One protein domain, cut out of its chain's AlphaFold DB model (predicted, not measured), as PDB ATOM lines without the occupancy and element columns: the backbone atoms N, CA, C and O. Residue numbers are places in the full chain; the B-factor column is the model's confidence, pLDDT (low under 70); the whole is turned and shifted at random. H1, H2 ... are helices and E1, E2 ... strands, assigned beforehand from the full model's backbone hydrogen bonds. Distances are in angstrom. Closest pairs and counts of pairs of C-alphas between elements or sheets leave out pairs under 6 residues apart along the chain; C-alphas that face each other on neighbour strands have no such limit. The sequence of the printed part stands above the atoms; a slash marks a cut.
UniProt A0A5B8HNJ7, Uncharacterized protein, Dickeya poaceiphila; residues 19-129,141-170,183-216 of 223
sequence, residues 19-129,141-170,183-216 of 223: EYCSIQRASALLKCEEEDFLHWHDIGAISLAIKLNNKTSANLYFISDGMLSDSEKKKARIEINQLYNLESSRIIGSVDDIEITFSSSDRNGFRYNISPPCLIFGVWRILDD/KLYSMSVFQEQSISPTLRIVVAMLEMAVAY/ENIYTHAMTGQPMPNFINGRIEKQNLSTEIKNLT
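AT A GLANCE: This is residues 19 to 129, 141 to 170 and 183 to 216 of the 223 residues of an uncharacterized protein of Dickeya poaceiphila (UniProt A0A5B8HNJ7). A strongly twisted sheet of six strands curls round helix H5, which packs on one face of it, while H3 covers part of the opposite face; at one end of the longest axis, away from the sheet, sits a loose group of three short helices, H1, H2 and H4. The two long strands E2 and E5 bend sharply, and the pairs E2 with E5, E5 with E7, E7 with E8 and E8 with E2 run round in a ring, with E3 and E4 at its edges and the small pair E6 and E9 outside it. The printed part has 175 residues with five named helices and nine named strands, in the order E1 H1 H2 E2 H3 E3 E4 E5 E6 E7 E8 E9 H4 H5; the class is mixed, and both sheets are antiparallel, the larger one branched with no single order. The whole is compact, with a radius of gyration of the C-alphas of 17.1 A and spans of 49 by 37 by 25 A.

IN THESE COORDINATES: In the branched sheet E5, residues 109 to 126, is the longest strand by residues, 22.4 A, and bends by 136 degrees at residue 121. E2, residues 49 to 64, is 22.2 A long and bends by 133 degrees at residue 53; C-alpha 49 is at (205.966, 296.657, 344.610). E8, residues 157 to 164, measures 20.8 A, E4, residues 100 to 105, 15.1 A, E7, residues 146 to 150, 13.4 A, and E3 is residues 89 to 92. The other strands are E6, residues 141 to 143, E9, residues 168 to 170, and E1, residues 20 to 22, which begins at (209.193, 297.415, 353.064). The helices are H1, residues 23 to 30, H2, residues 34 to 42, 13.0 A, H3, residues 70 to 80, 14.9 A, H4, residues 183 to 191, 12.5 A, and H5, residues 206 to 216, 15.5 A, ending at (211.239, 293.853, 326.765).

HOW THE PARTS SIT: E5 has E2 on one side, with N 50 and O 124 2.9 A apart, and E3, E4 and E7 on the other. There N 90 and O 121 are 2.8 A apart for E3, N 113 and O 101 3.1 A for the hairpin E4 and E5, and N 148 and O 125 2.8 A for E7. E8 has E2 on one side, N 61 to O 161 at 2.8 A, and E7 on the other, N 149 to O 160 at 2.8 A; E7 and E8 are a hairpin. H5 is on this sheet; its closest C-alphas to E4 are those of Ser 103 and Leu 215, 7.1 A apart. H3 is on the opposite face at a height over the sheet of 9.5 A, only just over E2 and E5, with 3 of its 11 C-alphas falling on each, and along the strands at 1 degree to E2 on the local plane. E6 and E9 pair at N 143 and O 168, 3.0 A, and E6 runs on into E7 at 69 degrees. H1 and H2 touch about perpendicular, at 77 degrees, the closest C-alphas being those of Ser 27 and Glu 34, 5.5 A apart. H4 is close to H1 but not clearly touching, with the C-alphas of Leu 30 and Tyr 186 6.8 A apart. E1 pairs with no named strand but is near E2, with 5 pairs of C-alphas within 10 A. Every O i to N i+4 pair is within hydrogen-bond range in H1, H3 and H4; in H2 it is 4 of 5 and in H5 6 of 7.

THE WHOLE: The farthest C-alphas are those of Asp 96 and Gly 192, 51.8 A apart. Residues 130 to 140 and 171 to 182 are not printed, with gaps of 16.6 A and 24.9 A between the C-alphas across the cuts. Of the links printed whole, that from H4 to H5 is long, residues 192 to 205. The mean pLDDT of the printed part is 73.9, and 68 residues are under 70, among them 93 to 117 and 201 to 216.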
ATOM      1  N   GLU A  19     212.286 297.487 355.840       91.12
ATOM      2  CA  GLU A  19     212.768 297.507 354.447       91.12
ATOM      3  C   GLU A  19     211.626 297.679 353.434       91.12
ATOM      4  O   GLU A  19     211.783 298.285 352.375       91.12
ATOM      5  N   TYR A  20     210.437 297.199 353.791       93.31
ATOM      6  CA  TYR A  20     209.193 297.415 353.064       93.31
ATOM      7  C   TYR A  20     207.997 297.149 353.983       93.31
ATOM      8  O   TYR A  20     208.109 296.458 355.000       93.31
ATOM      9  N   CYS A  21     206.822 297.662 353.625       94.56
ATOM     10  CA  CYS A  21     205.565 297.275 354.268       94.56
ATOM     11  C   CYS A  21     204.388 297.372 353.292       94.56
ATOM     12  O   CYS A  21     204.520 297.974 352.228       94.56
ATOM     13  N   SER A  22     203.256 296.738 353.614       95.00
ATOM     14  CA  SER A  22     202.048 296.860 352.788       95.00
ATOM     15  C   SER A  22     201.573 298.311 352.743       95.00
ATOM     16  O   SER A  22     201.803 299.063 353.696       95.00
ATOM     17  N   ILE A  23     200.851 298.703 351.690       95.19
ATOM     18  CA  ILE A  23     200.297 300.065 351.614       95.19
ATOM     19  C   ILE A  23     199.384 300.385 352.812       95.19
ATOM     20  O   ILE A  23     199.429 301.495 353.325       95.19
ATOM     21  N   GLN A  24     198.650 299.396 353.342       94.94
ATOM     22  CA  GLN A  24     197.821 299.540 354.548       94.94
ATOM     23  C   GLN A  24     198.661 299.862 355.794       94.94
ATOM     24  O   GLN A  24     198.257 300.617 356.678       94.94
ATOM     25  N   ARG A  25     199.852 299.265 355.910       95.38
ATOM     26  CA  ARG A  25     200.758 299.577 357.018       95.38
ATOM     27  C   ARG A  25     201.406 300.945 356.815       95.38
ATOM     28  O   ARG A  25     201.557 301.677 357.794       95.38
ATOM     29  N   ALA A  26     201.772 301.280 355.580       96.19
ATOM     30  CA  ALA A  26     202.356 302.569 355.229       96.19
ATOM     31  C   ALA A  26     201.370 303.722 355.476       96.19
ATOM     32  O   ALA A  26     201.764 304.717 356.078       96.19
ATOM     33  N   SER A  27     200.094 303.563 355.112       95.88
ATOM     34  CA  SER A  27     199.029 304.551 355.335       95.88
ATOM     35  C   SER A  27     198.853 304.859 356.823       95.88
ATOM     36  O   SER A  27     198.906 306.017 357.236       95.88
ATOM     37  N   ALA A  28     198.805 303.825 357.669       95.44
ATOM     38  CA  ALA A  28     198.762 303.985 359.122       95.44
ATOM     39  C   ALA A  28     200.031 304.654 359.691       95.44
ATOM     40  O   ALA A  28     199.957 305.461 360.623       95.44
ATOM     41  N   LEU A  29     201.207 304.332 359.140       95.31
ATOM     42  CA  LEU A  29     202.485 304.900 359.573       95.31
ATOM     43  C   LEU A  29     202.581 306.395 359.225       95.31
ATOM     44  O   LEU A  29     202.953 307.204 360.082       95.31
ATOM     45  N   LEU A  30     202.201 306.758 357.999       94.94
ATOM     46  CA  LEU A  30     202.288 308.106 357.429       94.94
ATOM     47  C   LEU A  30     201.067 308.986 357.739       94.94
ATOM     48  O   LEU A  30     201.172 310.203 357.625       94.94
ATOM     49  N   LYS A  31     199.967 308.398 358.230       95.00
ATOM     50  CA  LYS A  31     198.672 309.063 358.467       95.00
ATOM     51  C   LYS A  31     198.083 309.677 357.187       95.00
ATOM     52  O   LYS A  31     197.656 310.828 357.197       95.00
ATOM     53  N   CYS A  32     198.088 308.902 356.110       95.12
ATOM     54  CA  CYS A  32     197.475 309.236 354.824       95.12
ATOM     55  C   CYS A  32     196.539 308.102 354.383       95.12
ATOM     56  O   CYS A  32     196.453 307.082 355.073       95.12
ATOM     57  N   GLU A  33     195.848 308.265 353.260       95.56
ATOM     58  CA  GLU A  33     194.970 307.232 352.711       95.56
ATOM     59  C   GLU A  33     195.772 306.240 351.856       95.56
ATOM     60  O   GLU A  33     196.864 306.535 351.365       95.56
ATOM     61  N   GLU A  34     195.257 305.023 351.672       93.81
ATOM     62  CA  GLU A  34     195.914 304.039 350.803       93.81
ATOM     63  C   GLU A  34     195.875 304.468 349.319       93.81
ATOM     64  O   GLU A  34     196.787 304.169 348.549       93.81
ATOM     65  N   GLU A  35     194.827 305.191 348.924       92.38
ATOM     66  CA  GLU A  35     194.614 305.790 347.606       92.38
ATOM     67  C   GLU A  35     195.706 306.811 347.251       92.38
ATOM     68  O   GLU A  35     196.062 306.932 346.078       92.38
ATOM     69  N   ASP A  36     196.296 307.481 348.247       94.62
ATOM     70  CA  ASP A  36     197.393 308.428 348.031       94.62
ATOM     71  C   ASP A  36     198.627 307.721 347.449       94.62
ATOM     72  O   ASP A  36     199.292 308.256 346.564       94.62
ATOM     73  N   PHE A  37     198.900 306.478 347.865       94.31
ATOM     74  CA  PHE A  37     200.007 305.685 347.320       94.31
ATOM     75  C   PHE A  37     199.760 305.262 345.876       94.31
ATOM     76  O   PHE A  37     200.699 305.265 345.079       94.31
ATOM     77  N   LEU A  38     198.514 304.910 345.535       91.44
ATOM     78  CA  LEU A  38     198.137 304.607 344.154       91.44
ATOM     79  C   LEU A  38     198.324 305.850 343.284       91.44
ATOM     80  O   LEU A  38     198.962 305.773 342.243       91.44
ATOM     81  N   HIS A  39     197.868 307.010 343.759       90.69
ATOM     82  CA  HIS A  39     198.075 308.272 343.061       90.69
ATOM     83  C   HIS A  39     199.562 308.598 342.880       90.69
ATOM     84  O   HIS A  39     199.990 308.916 341.774       90.69
ATOM     85  N   TRP A  40     200.373 308.498 343.938       92.44
ATOM     86  CA  TRP A  40     201.811 308.761 343.861       92.44
ATOM     87  C   TRP A  40     202.544 307.795 342.931       92.44
ATOM     88  O   TRP A  40     203.492 308.207 342.266       92.44
ATOM     89  N   HIS A  41     202.104 306.541 342.856       90.44
ATOM     90  CA  HIS A  41     202.601 305.592 341.869       90.44
ATOM     91  C   HIS A  41     202.217 305.991 340.449       90.44
ATOM     92  O   HIS A  41     203.088 306.095 339.590       90.44
ATOM     93  N   ASP A  42     200.937 306.290 340.232       87.69
ATOM     94  CA  ASP A  42     200.393 306.652 338.927       87.69
ATOM     95  C   ASP A  42     200.994 307.945 338.387       87.69
ATOM     96  O   ASP A  42     200.999 308.126 337.176       87.69
ATOM     97  N   ILE A  43     201.500 308.832 339.261       86.44
ATOM     98  CA  ILE A  43     202.254 310.030 338.864       86.44
ATOM     99  C   ILE A  43     203.780 309.822 338.786       86.44
ATOM    100  O   ILE A  43     204.537 310.761 338.528       86.44
ATOM    101  N   GLY A  44     204.261 308.606 339.045       83.62
ATOM    102  CA  GLY A  44     205.680 308.252 339.042       83.62
ATOM    103  C   GLY A  44     206.494 308.834 340.204       83.62
ATOM    104  O   GLY A  44     207.722 308.825 340.140       83.62
ATOM    105  N   ALA A  45     205.848 309.345 341.257       88.69
ATOM    106  CA  ALA A  45     206.527 309.853 342.452       88.69
ATOM    107  C   ALA A  45     207.137 308.730 343.306       88.69
ATOM    108  O   ALA A  45     208.143 308.944 343.981       88.69
ATOM    109  N   ILE A  46     206.530 307.540 343.273       90.19
ATOM    110  CA  ILE A  46     207.019 306.319 343.928       90.19
ATOM    111  C   ILE A  46     206.827 305.105 343.012       90.19
ATOM    112  O   ILE A  46     206.059 305.149 342.052       90.19
ATOM    113  N   SER A  47     207.471 303.986 343.339       88.19
ATOM    114  CA  SER A  47     207.261 302.718 342.630       88.19
ATOM    115  C   SER A  47     206.769 301.668 343.616       88.19
ATOM    116  O   SER A  47     207.554 301.149 344.414       88.19
ATOM    117  N   LEU A  48     205.467 301.363 343.555       92.38
ATOM    118  CA  LEU A  48     204.874 300.278 344.330       92.38
ATOM    119  C   LEU A  48     205.455 298.939 343.897       92.38
ATOM    120  O   LEU A  48     205.957 298.784 342.785       92.38
ATOM    121  N   ALA A  49     205.400 297.975 344.802       92.06
ATOM    122  CA  ALA A  49     205.966 296.657 344.610       92.06
ATOM    123  C   ALA A  49     204.945 295.561 344.888       92.06
ATOM    124  O   ALA A  49     204.025 295.737 345.685       92.06
ATOM    125  N   ILE A  50     205.158 294.406 344.273       91.06
ATOM    126  CA  ILE A  50     204.464 293.166 344.602       91.06
ATOM    127  C   ILE A  50     205.407 292.227 345.341       91.06
ATOM    128  O   ILE A  50     206.624 292.255 345.144       91.06
ATOM    129  N   LYS A  51     204.841 291.363 346.183       90.19
ATOM    130  CA  LYS A  51     205.594 290.297 346.839       90.19
ATOM    131  C   LYS A  51     205.301 288.950 346.190       90.19
ATOM    132  O   LYS A  51     204.225 288.382 346.355       90.19
ATOM    133  N   LEU A  52     206.305 288.403 345.520       88.25
ATOM    134  CA  LEU A  52     206.296 287.065 344.946       88.25
ATOM    135  C   LEU A  52     206.622 286.049 346.050       88.25
ATOM    136  O   LEU A  52     207.783 285.841 346.412       88.25
ATOM    137  N   ASN A  53     205.575 285.467 346.642       82.00
ATOM    138  CA  ASN A  53     205.703 284.504 347.745       82.00
ATOM    139  C   ASN A  53     206.216 283.134 347.283       82.00
ATOM    140  O   ASN A  53     206.867 282.428 348.051       82.00
ATOM    141  N   ASN A  54     205.926 282.777 346.034       83.19
ATOM    142  CA  ASN A  54     206.419 281.569 345.394       83.19
ATOM    143  C   ASN A  54     207.517 281.922 344.393       83.19
ATOM    144  O   ASN A  54     207.658 283.069 343.976       83.19
ATOM    145  N   LYS A  55     208.289 280.907 344.013       84.44
ATOM    146  CA  LYS A  55     209.240 280.999 342.908       84.44
ATOM    147  C   LYS A  55     208.455 281.207 341.610       84.44
ATOM    148  O   LYS A  55     207.701 280.315 341.224       84.44
ATOM    149  N   THR A  56     208.636 282.355 340.971       86.06
ATOM    150  CA  THR A  56     207.953 282.735 339.729       86.06
ATOM    151  C   THR A  56     208.943 282.718 338.576       86.06
ATOM    152  O   THR A  56     210.035 283.263 338.714       86.06
ATOM    153  N   SER A  57     208.562 282.096 337.459       83.75
ATOM    154  CA  SER A  57     209.382 282.072 336.246       83.75
ATOM    155  C   SER A  57     209.413 283.450 335.587       83.75
ATOM    156  O   SER A  57     208.361 284.077 335.416       83.75
ATOM    157  N   ALA A  58     210.606 283.934 335.256       81.50
ATOM    158  CA  ALA A  58     210.793 285.225 334.609       81.50
ATOM    159  C   ALA A  58     212.042 285.249 333.724       81.50
ATOM    160  O   ALA A  58     213.059 284.629 334.048       81.50
ATOM    161  N   ASN A  59     211.976 286.057 332.669       77.75
ATOM    162  CA  ASN A  59     213.133 286.432 331.861       77.75
ATOM    163  C   ASN A  59     213.800 287.661 332.476       77.75
ATOM    164  O   ASN A  59     213.123 288.652 332.760       77.75
ATOM    165  N   LEU A  60     215.114 287.603 332.696       76.12
ATOM    166  CA  LEU A  60     215.872 288.722 333.256       76.12
ATOM    167  C   LEU A  60     216.491 289.597 332.174       76.12
ATOM    168  O   LEU A  60     216.895 289.148 331.107       76.12
ATOM    169  N   TYR A  61     216.610 290.873 332.502       73.69
ATOM    170  CA  TYR A  61     217.228 291.891 331.675       73.69
ATOM    171  C   TYR A  61     218.071 292.782 332.580       73.69
ATOM    172  O   TYR A  61     217.652 293.156 333.677       73.69
ATOM    173  N   PHE A  62     219.277 293.113 332.134       72.94
ATOM    174  CA  PHE A  62     220.271 293.807 332.940       72.94
ATOM    175  C   PHE A  62     220.648 295.127 332.262       72.94
ATOM    176  O   PHE A  62     221.094 295.172 331.115       72.94
ATOM    177  N   ILE A  63     220.474 296.236 332.974       71.69
ATOM    178  CA  ILE A  63     220.707 297.577 332.428       71.69
ATOM    179  C   ILE A  63     222.034 298.109 332.944       71.69
ATOM    180  O   ILE A  63     222.273 298.152 334.157       71.69
ATOM    181  N   SER A  64     222.873 298.536 331.999       68.94
ATOM    182  CA  SER A  64     224.191 299.098 332.257       68.94
ATOM    183  C   SER A  64     224.307 300.525 331.725       68.94
ATOM    184  O   SER A  64     223.889 300.805 330.602       68.94
ATOM    185  N   ASP A  65     224.965 301.401 332.485       64.94
ATOM    186  CA  ASP A  65     225.210 302.809 332.126       64.94
ATOM    187  C   ASP A  65     226.417 302.973 331.172       64.94
ATOM    188  O   ASP A  65     227.204 303.916 331.267       64.94
ATOM    189  N   GLY A  66     226.617 302.023 330.250       65.44
ATOM    190  CA  GLY A  66     227.743 302.029 329.313       65.44
ATOM    191  C   GLY A  66     228.102 300.657 328.740       65.44
ATOM    192  O   GLY A  66     227.498 299.639 329.090       65.44
ATOM    193  N   MET A  67     229.099 300.625 327.842       66.62
ATOM    194  CA  MET A  67     229.665 299.355 327.368       66.62
ATOM    195  C   MET A  67     230.385 298.631 328.500       66.62
ATOM    196  O   MET A  67     231.241 299.211 329.159       66.62
ATOM    197  N   LEU A  68     230.088 297.344 328.655       67.12
ATOM    198  CA  LEU A  68     230.818 296.439 329.524       67.12
ATOM    199  C   LEU A  68     232.029 295.894 328.768       67.12
ATOM    200  O   LEU A  68     231.909 295.390 327.647       67.12
ATOM    201  N   SER A  69     233.192 295.935 329.405       71.69
ATOM    202  CA  SER A  69     234.367 295.179 328.973       71.69
ATOM    203  C   SER A  69     234.151 293.667 329.129       71.69
ATOM    204  O   SER A  69     233.285 293.213 329.879       71.69
ATOM    205  N   ASP A  70     234.953 292.842 328.453       72.50
ATOM    206  CA  ASP A  70     234.814 291.378 328.541       72.50
ATOM    207  C   ASP A  70     235.055 290.829 329.956       72.50
ATOM    208  O   ASP A  70     234.442 289.836 330.360       72.50
ATOM    209  N   SER A  71     235.899 291.494 330.749       72.06
ATOM    210  CA  SER A  71     236.105 291.159 332.160       72.06
ATOM    211  C   SER A  71     234.876 291.489 333.012       72.06
ATOM    212  O   SER A  71     234.503 290.681 333.863       72.06
ATOM    213  N   GLU A  72     234.205 292.617 332.760       71.81
ATOM    214  CA  GLU A  72     232.948 292.982 333.423       71.81
ATOM    215  C   GLU A  72     231.812 292.036 333.046       71.81
ATOM    216  O   GLU A  72     231.074 291.611 333.928       71.81
ATOM    217  N   LYS A  73     231.719 291.619 331.777       70.75
ATOM    218  CA  LYS A  73     230.754 290.595 331.339       70.75
ATOM    219  C   LYS A  73     230.967 289.278 332.085       70.75
ATOM    220  O   LYS A  73     230.021 288.679 332.591       70.75
ATOM    221  N   LYS A  74     232.223 288.827 332.189       70.50
ATOM    222  CA  LYS A  74     232.570 287.594 332.909       70.50
ATOM    223  C   LYS A  74     232.277 287.710 334.405       70.50
ATOM    224  O   LYS A  74     231.794 286.752 335.002       70.50
ATOM    225  N   LYS A  75     232.548 288.872 335.002       70.06
ATOM    226  CA  LYS A  75     232.240 289.153 336.407       70.06
ATOM    227  C   LYS A  75     230.731 289.163 336.656       70.06
ATOM    228  O   LYS A  75     230.291 288.436 337.538       70.06
ATOM    229  N   ALA A  76     229.959 289.872 335.832       67.25
ATOM    230  CA  ALA A  76     228.501 289.862 335.887       67.25
ATOM    231  C   ALA A  76     227.966 288.430 335.775       67.25
ATOM    232  O   ALA A  76     227.163 288.023 336.596       67.25
ATOM    233  N   ARG A  77     228.491 287.604 334.858       65.75
ATOM    234  CA  ARG A  77     228.131 286.179 334.758       65.75
ATOM    235  C   ARG A  77     228.416 285.381 336.037       65.75
ATOM    236  O   ARG A  77     227.607 284.539 336.416       65.75
ATOM    237  N   ILE A  78     229.580 285.572 336.661       63.81
ATOM    238  CA  ILE A  78     229.958 284.845 337.888       63.81
ATOM    239  C   ILE A  78     229.058 285.250 339.036       63.81
ATOM    240  O   ILE A  78     228.560 284.377 339.741       63.81
ATOM    241  N   GLU A  79     228.853 286.554 339.200       64.00
ATOM    242  CA  GLU A  79     227.926 287.054 340.190       64.00
ATOM    243  C   GLU A  79     226.554 286.416 339.891       64.00
ATOM    244  O   GLU A  79     226.044 285.789 340.821       64.00
ATOM    245  N   ILE A  80     226.063 286.421 338.615       62.72
ATOM    246  CA  ILE A  80     224.720 285.960 338.135       62.72
ATOM    247  C   ILE A  80     224.395 284.553 338.666       62.72
ATOM    248  O   ILE A  80     223.281 284.271 339.109       62.72
ATOM    249  N   ASN A  81     225.417 283.708 338.729       57.41
ATOM    250  CA  ASN A  81     225.320 282.307 339.108       57.41
ATOM    251  C   ASN A  81     225.301 282.013 340.621       57.41
ATOM    252  O   ASN A  81     225.055 280.870 341.002       57.41
ATOM    253  N   GLN A  82     225.563 282.981 341.506       55.94
ATOM    254  CA  GLN A  82     225.792 282.711 342.937       55.94
ATOM    255  C   GLN A  82     224.579 282.908 343.868       55.94
ATOM    256  O   GLN A  82     224.776 282.995 345.076       55.94
ATOM    257  N   LEU A  83     223.337 282.894 343.359       52.62
ATOM    258  CA  LEU A  83     222.124 283.371 344.061       52.62
ATOM    259  C   LEU A  83     222.244 284.857 344.429       52.62
ATOM    260  O   LEU A  83     222.873 285.222 345.424       52.62
ATOM    261  N   TYR A  84     221.561 285.731 343.688       63.22
ATOM    262  CA  TYR A  84     221.473 287.133 344.104       63.22
ATOM    263  C   TYR A  84     220.471 287.256 345.211       63.22
ATOM    264  O   TYR A  84     219.270 287.075 345.003       63.22
ATOM    265  N   ASN A  85     220.977 287.647 346.369       61.47
ATOM    266  CA  ASN A  85     220.171 288.377 347.317       61.47
ATOM    267  C   ASN A  85     220.218 289.845 346.900       61.47
ATOM    268  O   ASN A  85     221.229 290.521 347.081       61.47
ATOM    269  N   LEU A  86     219.119 290.308 346.319       65.69
ATOM    270  CA  LEU A  86     218.801 291.724 346.271       65.69
ATOM    271  C   LEU A  86     218.190 292.115 347.625       65.69
ATOM    272  O   LEU A  86     217.680 291.248 348.336       65.69
ATOM    273  N   GLU A  87     218.222 293.399 347.994       66.44
ATOM    274  CA  GLU A  87     217.831 293.870 349.343       66.44
ATOM    275  C   GLU A  87     216.545 293.220 349.883       66.44
ATOM    276  O   GLU A  87     216.508 292.733 351.012       66.44
ATOM    277  N   SER A  88     215.503 293.163 349.048       72.62
ATOM    278  CA  SER A  88     214.214 292.542 349.383       72.62
ATOM    279  C   SER A  88     213.787 291.439 348.408       72.62
ATOM    280  O   SER A  88     212.673 290.923 348.514       72.62
ATOM    281  N   SER A  89     214.660 291.061 347.472       78.69
ATOM    282  CA  SER A  89     214.348 290.182 346.341       78.69
ATOM    283  C   SER A  89     215.415 289.133 346.118       78.69
ATOM    284  O   SER A  89     216.557 289.282 346.536       78.69
ATOM    285  N   ARG A  90     215.045 288.029 345.482       76.69
ATOM    286  CA  ARG A  90     215.967 286.929 345.240       76.69
ATOM    287  C   ARG A  90     215.766 286.336 343.861       76.69
ATOM    288  O   ARG A  90     214.637 286.195 343.394       76.69
ATOM    289  N   ILE A  91     216.884 285.963 343.255       74.88
ATOM    290  CA  ILE A  91     216.955 285.336 341.940       74.88
ATOM    291  C   ILE A  91     217.606 283.964 342.107       74.88
ATOM    292  O   ILE A  91     218.673 283.843 342.711       74.88
ATOM    293  N   ILE A  92     216.965 282.934 341.561       71.44
ATOM    294  CA  ILE A  92     217.501 281.579 341.442       71.44
ATOM    295  C   ILE A  92     217.551 281.235 339.960       71.44
ATOM    296  O   ILE A  92     216.522 280.999 339.336       71.44
ATOM    297  N   GLY A  93     218.750 281.168 339.404       64.56
ATOM    298  CA  GLY A  93     218.991 280.667 338.059       64.56
ATOM    299  C   GLY A  93     220.289 279.874 338.044       64.56
ATOM    300  O   GLY A  93     221.201 280.178 338.811       64.56
ATOM    301  N   SER A  94     220.349 278.846 337.201       53.94
ATOM    302  CA  SER A  94     221.614 278.249 336.773       53.94
ATOM    303  C   SER A  94     221.867 278.765 335.376       53.94
ATOM    304  O   SER A  94     221.021 278.589 334.500       53.94
ATOM    305  N   VAL A  95     222.980 279.455 335.177       54.19
ATOM    306  CA  VAL A  95     223.263 280.094 333.903       54.19
ATOM    307  C   VAL A  95     224.350 279.324 333.177       54.19
ATOM    308  O   VAL A  95     225.524 279.718 333.140       54.19
ATOM    309  N   ASP A  96     223.926 278.206 332.596       49.12
ATOM    310  CA  ASP A  96     224.753 277.444 331.665       49.12
ATOM    311  C   ASP A  96     224.921 278.239 330.357       49.12
ATOM    312  O   ASP A  96     226.056 278.457 329.921       49.12
ATOM    313  N   ASP A  97     223.831 278.842 329.861       46.66
ATOM    314  CA  ASP A  97     223.800 279.699 328.674       46.66
ATOM    315  C   ASP A  97     223.303 281.116 329.018       46.66
ATOM    316  O   ASP A  97     222.172 281.321 329.456       46.66
ATOM    317  N   ILE A  98     224.179 282.112 328.841       50.94
ATOM    318  CA  ILE A  98     223.781 283.522 328.742       50.94
ATOM    319  C   ILE A  98     223.692 283.840 327.263       50.94
ATOM    320  O   ILE A  98     224.729 283.957 326.607       50.94
ATOM    321  N   GLU A  99     222.489 284.080 326.762       52.25
ATOM    322  CA  GLU A  99     222.351 284.865 325.543       52.25
ATOM    323  C   GLU A  99     222.513 286.334 325.913       52.25
ATOM    324  O   GLU A  99     221.690 286.880 326.641       52.25
ATOM    325  N   ILE A 100     223.621 286.941 325.473       52.28
ATOM    326  CA  ILE A 100     223.835 288.385 325.563       52.28
ATOM    327  C   ILE A 100     223.274 289.005 324.289       52.28
ATOM    328  O   ILE A 100     223.945 288.988 323.254       52.28
ATOM    329  N   THR A 101     222.070 289.569 324.351       50.69
ATOM    330  CA  THR A 101     221.527 290.344 323.226       50.69
ATOM    331  C   THR A 101     221.827 291.821 323.430       50.69
ATOM    332  O   THR A 101     221.611 292.374 324.510       50.69
ATOM    333  N   PHE A 102     222.345 292.451 322.379       50.12
ATOM    334  CA  PHE A 102     222.641 293.875 322.346       50.12
ATOM    335  C   PHE A 102     221.450 294.614 321.753       50.12
ATOM    336  O   PHE A 102     221.100 294.390 320.597       50.12
ATOM    337  N   SER A 103     220.880 295.543 322.507       48.91
ATOM    338  CA  SER A 103     219.968 296.540 321.953       48.91
ATOM    339  C   SER A 103     220.629 297.909 322.071       48.91
ATOM    340  O   SER A 103     220.813 298.436 323.173       48.91
ATOM    341  N   SER A 104     221.019 298.486 320.935       44.59
ATOM    342  CA  SER A 104     221.383 299.898 320.862       44.59
ATOM    343  C   SER A 104     220.097 300.719 320.926       44.59
ATOM    344  O   SER A 104     219.472 300.963 319.898       44.59
ATOM    345  N   SER A 105     219.666 301.115 322.122       48.28
ATOM    346  CA  SER A 105     218.689 302.198 322.233       48.28
ATOM    347  C   SER A 105     219.449 303.519 322.182       48.28
ATOM    348  O   SER A 105     220.374 303.745 322.967       48.28
ATOM    349  N   ASP A 106     219.091 304.354 321.214       42.50
ATOM    350  CA  ASP A 106     219.785 305.588 320.880       42.50
ATOM    351  C   ASP A 106     220.067 306.495 322.096       42.50
ATOM    352  O   ASP A 106     219.199 306.806 322.906       42.50
ATOM    353  N   ARG A 107     221.311 306.988 322.126       40.47
ATOM    354  CA  ARG A 107     221.877 308.121 322.888       40.47
ATOM    355  C   ARG A 107     222.419 307.930 324.308       40.47
ATOM    356  O   ARG A 107     223.301 308.723 324.612       40.47
ATOM    357  N   ASN A 108     222.054 306.932 325.121       44.16
ATOM    358  CA  ASN A 108     222.495 306.935 326.540       44.16
ATOM    359  C   ASN A 108     223.042 305.631 327.160       44.16
ATOM    360  O   ASN A 108     223.426 305.652 328.326       44.16
ATOM    361  N   GLY A 109     223.176 304.518 326.435       45.00
ATOM    362  CA  GLY A 109     223.823 303.331 327.012       45.00
ATOM    363  C   GLY A 109     223.627 302.053 326.211       45.00
ATOM    364  O   GLY A 109     222.721 301.948 325.390       45.00
ATOM    365  N   PHE A 110     224.495 301.070 326.456       44.25
ATOM    366  CA  PHE A 110     224.329 299.717 325.933       44.25
ATOM    367  C   PHE A 110     223.545 298.903 326.950       44.25
ATOM    368  O   PHE A 110     223.936 298.815 328.114       44.25
ATOM    369  N   ARG A 111     222.449 298.297 326.506       51.31
ATOM    370  CA  ARG A 111     221.595 297.456 327.345       51.31
ATOM    371  C   ARG A 111     221.839 295.996 326.985       51.31
ATOM    372  O   ARG A 111     221.959 295.663 325.805       51.31
ATOM    373  N   TYR A 112     222.014 295.173 328.016       49.84
ATOM    374  CA  TYR A 112     222.400 293.772 327.895       49.84
ATOM    375  C   TYR A 112     221.226 292.912 328.341       49.84
ATOM    376  O   TYR A 112     220.872 292.875 329.521       49.84
ATOM    377  N   ASN A 113     220.644 292.170 327.413       52.22
ATOM    378  CA  ASN A 113     219.676 291.149 327.787       52.22
ATOM    379  C   ASN A 113     220.478 289.911 328.178       52.22
ATOM    380  O   ASN A 113     221.342 289.499 327.416       52.22
ATOM    381  N   ILE A 114     220.254 289.382 329.381       53.53
ATOM    382  CA  ILE A 114     220.786 288.097 329.842       53.53
ATOM    383  C   ILE A 114     219.555 287.334 330.288       53.53
ATOM    384  O   ILE A 114     219.081 287.577 331.393       53.53
ATOM    385  N   SER A 115     219.040 286.455 329.431       60.16
ATOM    386  CA  SER A 115     217.753 285.785 329.642       60.16
ATOM    387  C   SER A 115     217.912 284.311 330.038       60.16
ATOM    388  O   SER A 115     217.501 283.436 329.276       60.16
ATOM    389  N   PRO A 116     218.508 283.966 331.199       60.41
ATOM    390  CA  PRO A 116     218.353 282.618 331.701       60.41
ATOM    391  C   PRO A 116     216.897 282.454 332.150       60.41
ATOM    392  O   PRO A 116     216.380 283.353 332.825       60.41
ATOM    393  N   PRO A 117     216.241 281.318 331.864       65.31
ATOM    394  CA  PRO A 117     215.022 280.977 332.578       65.31
ATOM    395  C   PRO A 117     215.367 280.948 334.068       65.31
ATOM    396  O   PRO A 117     216.199 280.155 334.525       65.31
ATOM    397  N   CYS A 118     214.790 281.874 334.827       75.38
ATOM    398  CA  CYS A 118     215.098 282.024 336.236       75.38
ATOM    399  C   CYS A 118     213.826 282.017 337.070       75.38
ATOM    400  O   CYS A 118     212.725 282.309 336.610       75.38
ATOM    401  N   LEU A 119     214.009 281.687 338.340       80.88
ATOM    402  CA  LEU A 119     212.981 281.780 339.349       80.88
ATOM    403  C   LEU A 119     213.269 282.992 340.222       80.88
ATOM    404  O   LEU A 119     214.255 283.019 340.959       80.88
ATOM    405  N   ILE A 120     212.378 283.970 340.183       85.62
ATOM    406  CA  ILE A 120     212.428 285.126 341.069       85.62
ATOM    407  C   ILE A 120     211.447 284.966 342.229       85.62
ATOM    408  O   ILE A 120     210.425 284.288 342.122       85.62
ATOM    409  N   PHE A 121     211.766 285.582 343.363       87.12
ATOM    410  CA  PHE A 121     210.882 285.666 344.524       87.12
ATOM    411  C   PHE A 121     211.244 286.881 345.389       87.12
ATOM    412  O   PHE A 121     212.296 287.490 345.198       87.12
ATOM    413  N   GLY A 122     210.386 287.257 346.339       89.12
ATOM    414  CA  GLY A 122     210.578 288.455 347.169       89.12
ATOM    415  C   GLY A 122     209.831 289.685 346.645       89.12
ATOM    416  O   GLY A 122     208.794 289.541 346.006       89.12
ATOM    417  N   VAL A 123     210.298 290.886 346.988       90.19
ATOM    418  CA  VAL A 123     209.607 292.163 346.737       90.19
ATOM    419  C   VAL A 123     210.178 292.869 345.515       90.19
ATOM    420  O   VAL A 123     211.307 293.360 345.546       90.19
ATOM    421  N   TRP A 124     209.376 292.958 344.462       89.44
ATOM    422  CA  TRP A 124     209.775 293.517 343.175       89.44
ATOM    423  C   TRP A 124     208.914 294.723 342.819       89.44
ATOM    424  O   TRP A 124     207.688 294.659 342.935       89.44
ATOM    425  N   ARG A 125     209.542 295.820 342.386       89.88
ATOM    426  CA  ARG A 125     208.826 297.034 341.981       89.88
ATOM    427  C   ARG A 125     208.108 296.818 340.661       89.88
ATOM    428  O   ARG A 125     208.646 296.195 339.757       89.88
ATOM    429  N   ILE A 126     206.906 297.358 340.552       87.38
ATOM    430  CA  ILE A 126     206.112 297.342 339.328       87.38
ATOM    431  C   ILE A 126     206.751 298.326 338.353       87.38
ATOM    432  O   ILE A 126     206.909 299.502 338.688       87.38
ATOM    433  N   LEU A 127     207.164 297.833 337.186       77.44
ATOM    434  CA  LEU A 127     207.765 298.664 336.145       77.44
ATOM    435  C   LEU A 127     206.707 299.354 335.288       77.44
ATOM    436  O   LEU A 127     206.893 300.493 334.864       77.44
ATOM    437  N   ASP A 128     205.648 298.624 334.964       66.75
ATOM    438  CA  ASP A 128     204.682 299.064 333.975       66.75
ATOM    439  C   ASP A 128     203.941 300.322 334.431       66.75
ATOM    440  O   ASP A 128     203.528 300.415 335.585       66.75
ATOM    441  N   ASP A 129     203.718 301.249 333.490       60.03
ATOM    442  CA  ASP A 129     202.840 302.424 333.641       60.03
ATOM    443  C   ASP A 129     201.352 302.032 333.801       60.03
ATOM    444  O   ASP A 129     200.459 302.594 333.160       60.03
ATOM    445  N   LYS A 141     192.949 290.210 340.326       68.38
ATOM    446  CA  LYS A 141     193.000 290.091 338.863       68.38
ATOM    447  C   LYS A 141     194.384 289.630 338.427       68.38
ATOM    448  O   LYS A 141     195.377 289.961 339.069       68.38
ATOM    449  N   LEU A 142     194.427 288.878 337.329       68.56
ATOM    450  CA  LEU A 142     195.662 288.435 336.685       68.56
ATOM    451  C   LEU A 142     196.197 289.541 335.777       68.56
ATOM    452  O   LEU A 142     195.489 289.986 334.873       68.56
ATOM    453  N   TYR A 143     197.453 289.928 335.977       66.12
ATOM    454  CA  TYR A 143     198.150 290.877 335.113       66.12
ATOM    455  C   TYR A 143     199.458 290.275 334.611       66.12
ATOM    456  O   TYR A 143     200.254 289.765 335.399       66.12
ATOM    457  N   SER A 144     199.677 290.346 333.297       70.69
ATOM    458  CA  SER A 144     201.024 290.224 332.740       70.69
ATOM    459  C   SER A 144     201.755 291.517 333.060       70.69
ATOM    460  O   SER A 144     201.225 292.590 332.769       70.69
ATOM    461  N   MET A 145     202.923 291.419 333.685       75.94
ATOM    462  CA  MET A 145     203.659 292.603 334.098       75.94
ATOM    463  C   MET A 145     205.165 292.391 334.054       75.94
ATOM    464  O   MET A 145     205.667 291.282 334.250       75.94
ATOM    465  N   SER A 146     205.866 293.496 333.864       80.50
ATOM    466  CA  SER A 146     207.289 293.614 334.107       80.50
ATOM    467  C   SER A 146     207.516 294.169 335.504       80.50
ATOM    468  O   SER A 146     206.862 295.116 335.956       80.50
ATOM    469  N   VAL A 147     208.468 293.573 336.204       85.19
ATOM    470  CA  VAL A 147     208.915 294.048 337.506       85.19
ATOM    471  C   VAL A 147     210.396 294.370 337.461       85.19
ATOM    472  O   VAL A 147     211.122 293.902 336.591       85.19
ATOM    473  N   PHE A 148     210.868 295.188 338.388       85.31
ATOM    474  CA  PHE A 148     212.269 295.561 338.436       85.31
ATOM    475  C   PHE A 148     212.777 295.697 339.862       85.31
ATOM    476  O   PHE A 148     212.019 295.852 340.824       85.31
ATOM    477  N   GLN A 149     214.096 295.649 339.971       81.44
ATOM    478  CA  GLN A 149     214.834 296.027 341.153       81.44
ATOM    479  C   GLN A 149     216.054 296.835 340.724       81.44
ATOM    480  O   GLN A 149     216.846 296.419 339.879       81.44
ATOM    481  N   GLU A 150     216.198 298.007 341.324       76.25
ATOM    482  CA  GLU A 150     217.367 298.858 341.149       76.25
ATOM    483  C   GLU A 150     218.372 298.537 342.257       76.25
ATOM    484  O   GLU A 150     218.066 298.665 343.442       76.25
ATOM    485  N   GLN A 151     219.550 298.060 341.864       71.69
ATOM    486  CA  GLN A 151     220.672 297.790 342.749       71.69
ATOM    487  C   GLN A 151     221.978 297.786 341.952       71.69
ATOM    488  O   GLN A 151     222.120 297.061 340.968       71.69
ATOM    489  N   SER A 152     222.972 298.531 342.432       70.38
ATOM    490  CA  SER A 152     224.334 298.465 341.901       70.38
ATOM    491  C   SER A 152     224.924 297.071 342.128       70.38
ATOM    492  O   SER A 152     225.334 296.735 343.238       70.38
ATOM    493  N   ILE A 153     224.962 296.268 341.068       67.31
ATOM    494  CA  ILE A 153     225.637 294.966 341.032       67.31
ATOM    495  C   ILE A 153     227.119 295.184 340.713       67.31
ATOM    496  O   ILE A 153     228.005 294.624 341.353       67.31
ATOM    497  N   SER A 154     227.397 296.085 339.771       67.00
ATOM    498  CA  SER A 154     228.741 296.553 339.447       67.00
ATOM    499  C   SER A 154     228.725 298.080 339.267       67.00
ATOM    500  O   SER A 154     227.657 298.693 339.302       67.00
ATOM    501  N   PRO A 155     229.885 298.739 339.069       69.12
ATOM    502  CA  PRO A 155     229.914 300.171 338.760       69.12
ATOM    503  C   PRO A 155     229.061 300.550 337.540       69.12
ATOM    504  O   PRO A 155     228.538 301.662 337.471       69.12
ATOM    505  N   THR A 156     228.936 299.614 336.600       66.62
ATOM    506  CA  THR A 156     228.254 299.764 335.318       66.62
ATOM    507  C   THR A 156     226.858 299.152 335.334       66.62
ATOM    508  O   THR A 156     225.957 299.730 334.745       66.62
ATOM    509  N   LEU A 157     226.640 298.052 336.063       68.88
ATOM    510  CA  LEU A 157     225.373 297.329 336.118       68.88
ATOM    511  C   LEU A 157     224.530 297.740 337.330       68.88
ATOM    512  O   LEU A 157     224.914 297.464 338.470       68.88
ATOM    513  N   ARG A 158     223.367 298.355 337.085       70.44
ATOM    514  CA  ARG A 158     222.574 299.002 338.147       70.44
ATOM    515  C   ARG A 158     221.142 298.527 338.291       70.44
ATOM    516  O   ARG A 158     220.551 298.730 339.346       70.44
ATOM    517  N   ILE A 159     220.541 297.969 337.247       72.44
ATOM    518  CA  ILE A 159     219.104 297.689 337.271       72.44
ATOM    519  C   ILE A 159     218.856 296.316 336.685       72.44
ATOM    520  O   ILE A 159     219.379 295.977 335.623       72.44
ATOM    521  N   VAL A 160     218.053 295.543 337.406       75.75
ATOM    522  CA  VAL A 160     217.563 294.238 336.985       75.75
ATOM    523  C   VAL A 160     216.080 294.365 336.715       75.75
ATOM    524  O   VAL A 160     215.313 294.782 337.582       75.75
ATOM    525  N   VAL A 161     215.674 293.984 335.519       78.50
ATOM    526  CA  VAL A 161     214.278 293.910 335.110       78.50
ATOM    527  C   VAL A 161     213.942 292.445 334.917       78.50
ATOM    528  O   VAL A 161     214.748 291.684 334.391       78.50
ATOM    529  N   ALA A 162     212.767 292.043 335.371       80.25
ATOM    530  CA  ALA A 162     212.250 290.704 335.217       80.25
ATOM    531  C   ALA A 162     210.881 290.770 334.536       80.25
ATOM    532  O   ALA A 162     209.941 291.365 335.066       80.25
ATOM    533  N   MET A 163     210.772 290.149 333.366       80.50
ATOM    534  CA  MET A 163     209.504 289.968 332.672       80.50
ATOM    535  C   MET A 163     208.905 288.640 333.116       80.50
ATOM    536  O   MET A 163     209.504 287.586 332.895       80.50
ATOM    537  N   LEU A 164     207.749 288.684 333.776       83.06
ATOM    538  CA  LEU A 164     207.097 287.472 334.258       83.06
ATOM    539  C   LEU A 164     206.557 286.675 333.068       83.06
ATOM    540  O   LEU A 164     205.859 287.225 332.221       83.06
ATOM    541  N   GLU A 165     206.836 285.373 333.019       79.44
ATOM    542  CA  GLU A 165     206.321 284.506 331.945       79.44
ATOM    543  C   GLU A 165     204.817 284.238 332.075       79.44
ATOM    544  O   GLU A 165     204.146 283.847 331.122       79.44
ATOM    545  N   MET A 166     204.280 284.423 333.281       77.94
ATOM    546  CA  MET A 166     202.882 284.189 333.599       77.94
ATOM    547  C   MET A 166     202.294 285.399 334.307       77.94
ATOM    548  O   MET A 166     202.951 286.044 335.125       77.94
ATOM    549  N   ALA A 167     201.016 285.657 334.031       81.25
ATOM    550  CA  ALA A 167     200.273 286.676 334.744       81.25
ATOM    551  C   ALA A 167     200.205 286.345 336.242       81.25
ATOM    552  O   ALA A 167     199.922 285.206 336.625       81.25
ATOM    553  N   VAL A 168     200.435 287.350 337.084       80.31
ATOM    554  CA  VAL A 168     200.345 287.217 338.540       80.31
ATOM    555  C   VAL A 168     199.058 287.857 339.020       80.31
ATOM    556  O   VAL A 168     198.650 288.921 338.553       80.31
ATOM    557  N   ALA A 169     198.403 287.162 339.940       79.81
ATOM    558  CA  ALA A 169     197.196 287.625 340.584       79.81
ATOM    559  C   ALA A 169     197.581 288.579 341.723       79.81
ATOM    560  O   ALA A 169     198.393 288.222 342.579       79.81
ATOM    561  N   TYR A 170     197.061 289.806 341.706       80.31
ATOM    562  CA  TYR A 170     197.238 290.733 342.822       80.31
ATOM    563  C   TYR A 170     196.049 291.681 342.983       80.31
ATOM    564  O   TYR A 170     195.263 291.923 342.064       80.31
ATOM    565  N   GLU A 183     210.377 306.904 353.483       94.00
ATOM    566  CA  GLU A 183     211.232 307.993 353.967       94.00
ATOM    567  C   GLU A 183     211.108 309.247 353.083       94.00
ATOM    568  O   GLU A 183     211.049 310.369 353.601       94.00
ATOM    569  N   ASN A 184     210.994 309.065 351.763       92.06
ATOM    570  CA  ASN A 184     210.768 310.150 350.813       92.06
ATOM    571  C   ASN A 184     209.415 310.844 351.050       92.06
ATOM    572  O   ASN A 184     209.371 312.060 351.251       92.06
ATOM    573  N   ILE A 185     208.321 310.075 351.126       95.25
ATOM    574  CA  ILE A 185     206.977 310.598 351.415       95.25
ATOM    575  C   ILE A 185     206.986 311.361 352.741       95.25
ATOM    576  O   ILE A 185     206.473 312.477 352.812       95.25
ATOM    577  N   TYR A 186     207.610 310.805 353.784       95.00
ATOM    578  CA  TYR A 186     207.692 311.461 355.086       95.00
ATOM    579  C   TYR A 186     208.390 312.823 355.016       95.00
ATOM    580  O   TYR A 186     207.897 313.817 355.549       95.00
ATOM    581  N   THR A 187     209.523 312.884 354.316       93.12
ATOM    582  CA  THR A 187     210.296 314.119 354.141       93.12
ATOM    583  C   THR A 187     209.467 315.197 353.440       93.12
ATOM    584  O   THR A 187     209.435 316.356 353.869       93.12
ATOM    585  N   HIS A 188     208.735 314.821 352.393       93.12
ATOM    586  CA  HIS A 188     207.862 315.734 351.662       93.12
ATOM    587  C   HIS A 188     206.628 316.158 352.469       93.12
ATOM    588  O   HIS A 188     206.276 317.338 352.468       93.12
ATOM    589  N   ALA A 189     206.040 315.255 353.254       92.69
ATOM    590  CA  ALA A 189     204.947 315.578 354.171       92.69
ATOM    591  C   ALA A 189     205.373 316.596 355.245       92.69
ATOM    592  O   ALA A 189     204.619 317.511 355.570       92.69
ATOM    593  N   MET A 190     206.601 316.485 355.763       91.00
ATOM    594  CA  MET A 190     207.130 317.399 356.783       91.00
ATOM    595  C   MET A 190     207.529 318.773 356.231       91.00
ATOM    596  O   MET A 190     207.520 319.757 356.971       91.00
ATOM    597  N   THR A 191     207.891 318.853 354.950       90.56
ATOM    598  CA  THR A 191     208.313 320.105 354.297       90.56
ATOM    599  C   THR A 191     207.186 320.802 353.534       90.56
ATOM    600  O   THR A 191     207.322 321.977 353.192       90.56
ATOM    601  N   GLY A 192     206.090 320.094 353.238       89.00
ATOM    602  CA  GLY A 192     204.999 320.568 352.383       89.00
ATOM    603  C   GLY A 192     205.393 320.742 350.911       89.00
ATOM    604  O   GLY A 192     204.606 321.263 350.123       89.00
ATOM    605  N   GLN A 193     206.611 320.346 350.527       90.06
ATOM    606  CA  GLN A 193     207.079 320.439 349.147       90.06
ATOM    607  C   GLN A 193     206.526 319.273 348.326       90.06
ATOM    608  O   GLN A 193     206.515 318.143 348.817       90.06
ATOM    609  N   PRO A 194     206.133 319.491 347.060       89.69
ATOM    610  CA  PRO A 194     205.661 318.404 346.214       89.69
ATOM    611  C   PRO A 194     206.781 317.389 345.969       89.69
ATOM    612  O   PRO A 194     207.931 317.772 345.716       89.69
ATOM    613  N   MET A 195     206.435 316.099 346.014       90.25
ATOM    614  CA  MET A 195     207.343 315.041 345.576       90.25
ATOM    615  C   MET A 195     207.661 315.222 344.090       90.25
ATOM    616  O   MET A 195     206.755 315.553 343.316       90.25
ATOM    617  N   PRO A 196     208.919 315.015 343.670       88.12
ATOM    618  CA  PRO A 196     209.252 314.898 342.261       88.12
ATOM    619  C   PRO A 196     208.337 313.887 341.564       88.12
ATOM    620  O   PRO A 196     208.062 312.830 342.121       88.12
ATOM    621  N   ASN A 197     207.824 314.231 340.384       85.69
ATOM    622  CA  ASN A 197     206.943 313.383 339.581       85.69
ATOM    623  C   ASN A 197     206.970 313.820 338.104       85.69
ATOM    624  O   ASN A 197     207.643 314.800 337.763       85.69
ATOM    625  N   PHE A 198     206.248 313.120 337.222       78.81
ATOM    626  CA  PHE A 198     206.221 313.496 335.800       78.81
ATOM    627  C   PHE A 198     205.456 314.793 335.514       78.81
ATOM    628  O   PHE A 198     205.721 315.447 334.512       78.81
ATOM    629  N   ILE A 199     204.521 315.192 336.380       82.12
ATOM    630  CA  ILE A 199     203.689 316.390 336.180       82.12
ATOM    631  C   ILE A 199     204.505 317.651 336.463       82.12
ATOM    632  O   ILE A 199     204.393 318.645 335.752       82.12
ATOM    633  N   ASN A 200     205.342 317.621 337.502       81.25
ATOM    634  CA  ASN A 200     206.161 318.763 337.904       81.25
ATOM    635  C   ASN A 200     207.576 318.763 337.301       81.25
ATOM    636  O   ASN A 200     208.394 319.595 337.694       81.25
ATOM    637  N   GLY A 201     207.854 317.862 336.351       66.62
ATOM    638  CA  GLY A 201     209.085 317.843 335.555       66.62
ATOM    639  C   GLY A 201     210.361 317.533 336.341       66.62
ATOM    640  O   GLY A 201     211.453 317.788 335.844       66.62
ATOM    641  N   ARG A 202     210.252 317.014 337.573       61.72
ATOM    642  CA  ARG A 202     211.408 316.739 338.450       61.72
ATOM    643  C   ARG A 202     211.909 315.293 338.386       61.72
ATOM    644  O   ARG A 202     212.812 314.941 339.138       61.72
ATOM    645  N   ILE A 203     211.329 314.455 337.528       56.94
ATOM    646  CA  ILE A 203     211.736 313.061 337.336       56.94
ATOM    647  C   ILE A 203     212.038 312.811 335.851       56.94
ATOM    648  O   ILE A 203     211.128 312.697 335.036       56.94
ATOM    649  N   GLU A 204     213.320 312.638 335.514       48.62
ATOM    650  CA  GLU A 204     213.788 312.084 334.229       48.62
ATOM    651  C   GLU A 204     213.659 310.534 334.181       48.62
ATOM    652  O   GLU A 204     214.433 309.854 333.516       48.62
ATOM    653  N   LYS A 205     212.683 309.917 334.877       45.06
ATOM    654  CA  LYS A 205     212.414 308.457 334.781       45.06
ATOM    655  C   LYS A 205     211.586 308.054 333.561       45.06
ATOM    656  O   LYS A 205     211.423 306.857 333.343       45.06
ATOM    657  N   GLN A 206     211.120 308.999 332.739       42.38
ATOM    658  CA  GLN A 206     210.523 308.647 331.445       42.38
ATOM    659  C   GLN A 206     211.507 307.893 330.551       42.38
ATOM    660  O   GLN A 206     211.067 307.099 329.731       42.38
ATOM    661  N   ASN A 207     212.815 308.055 330.756       46.97
ATOM    662  CA  ASN A 207     213.786 307.229 330.061       46.97
ATOM    663  C   ASN A 207     213.787 305.812 330.620       46.97
ATOM    664  O   ASN A 207     213.719 304.876 329.854       46.97
ATOM    665  N   LEU A 208     213.748 305.591 331.932       49.44
ATOM    666  CA  LEU A 208     213.940 304.238 332.442       49.44
ATOM    667  C   LEU A 208     212.769 303.287 332.139       49.44
ATOM    668  O   LEU A 208     213.015 302.242 331.555       49.44
ATOM    669  N   SER A 209     211.513 303.628 332.460       49.94
ATOM    670  CA  SER A 209     210.374 302.731 332.167       49.94
ATOM    671  C   SER A 209     210.125 302.585 330.664       49.94
ATOM    672  O   SER A 209     209.978 301.461 330.194       49.94
ATOM    673  N   THR A 210     210.159 303.681 329.897       50.84
ATOM    674  CA  THR A 210     209.995 303.658 328.432       50.84
ATOM    675  C   THR A 210     211.148 302.940 327.749       50.84
ATOM    676  O   THR A 210     210.922 302.064 326.922       50.84
ATOM    677  N   GLU A 211     212.396 303.256 328.100       52.69
ATOM    678  CA  GLU A 211     213.535 302.564 327.514       52.69
ATOM    679  C   GLU A 211     213.506 301.089 327.936       52.69
ATOM    680  O   GLU A 211     213.823 300.260 327.101       52.69
ATOM    681  N   ILE A 212     213.157 300.725 329.186       53.91
ATOM    682  CA  ILE A 212     213.046 299.312 329.608       53.91
ATOM    683  C   ILE A 212     211.933 298.589 328.855       53.91
ATOM    684  O   ILE A 212     212.176 297.489 328.373       53.91
ATOM    685  N   LYS A 213     210.749 299.193 328.717       55.81
ATOM    686  CA  LYS A 213     209.649 298.627 327.927       55.81
ATOM    687  C   LYS A 213     210.090 298.347 326.492       55.81
ATOM    688  O   LYS A 213     209.902 297.233 326.013       55.81
ATOM    689  N   ASN A 214     210.802 299.294 325.875       56.25
ATOM    690  CA  ASN A 214     211.396 299.127 324.546       56.25
ATOM    691  C   ASN A 214     212.465 298.010 324.477       56.25
ATOM    692  O   ASN A 214     212.810 297.587 323.379       56.25
ATOM    693  N   LEU A 215     213.019 297.539 325.606       52.50
ATOM    694  CA  LEU A 215     213.914 296.366 325.640       52.50
ATOM    695  C   LEU A 215     213.185 295.034 325.784       52.50
ATOM    696  O   LEU A 215     213.752 293.998 325.433       52.50
ATOM    697  N   THR A 216     212.007 295.053 326.408       50.78
ATOM    698  CA  THR A 216     211.239 293.853 326.765       50.78
ATOM    699  C   THR A 216     210.195 293.485 325.717       50.78
ATOM    700  O   THR A 216     209.698 292.361 325.730       50.78
TER     701      THR A 216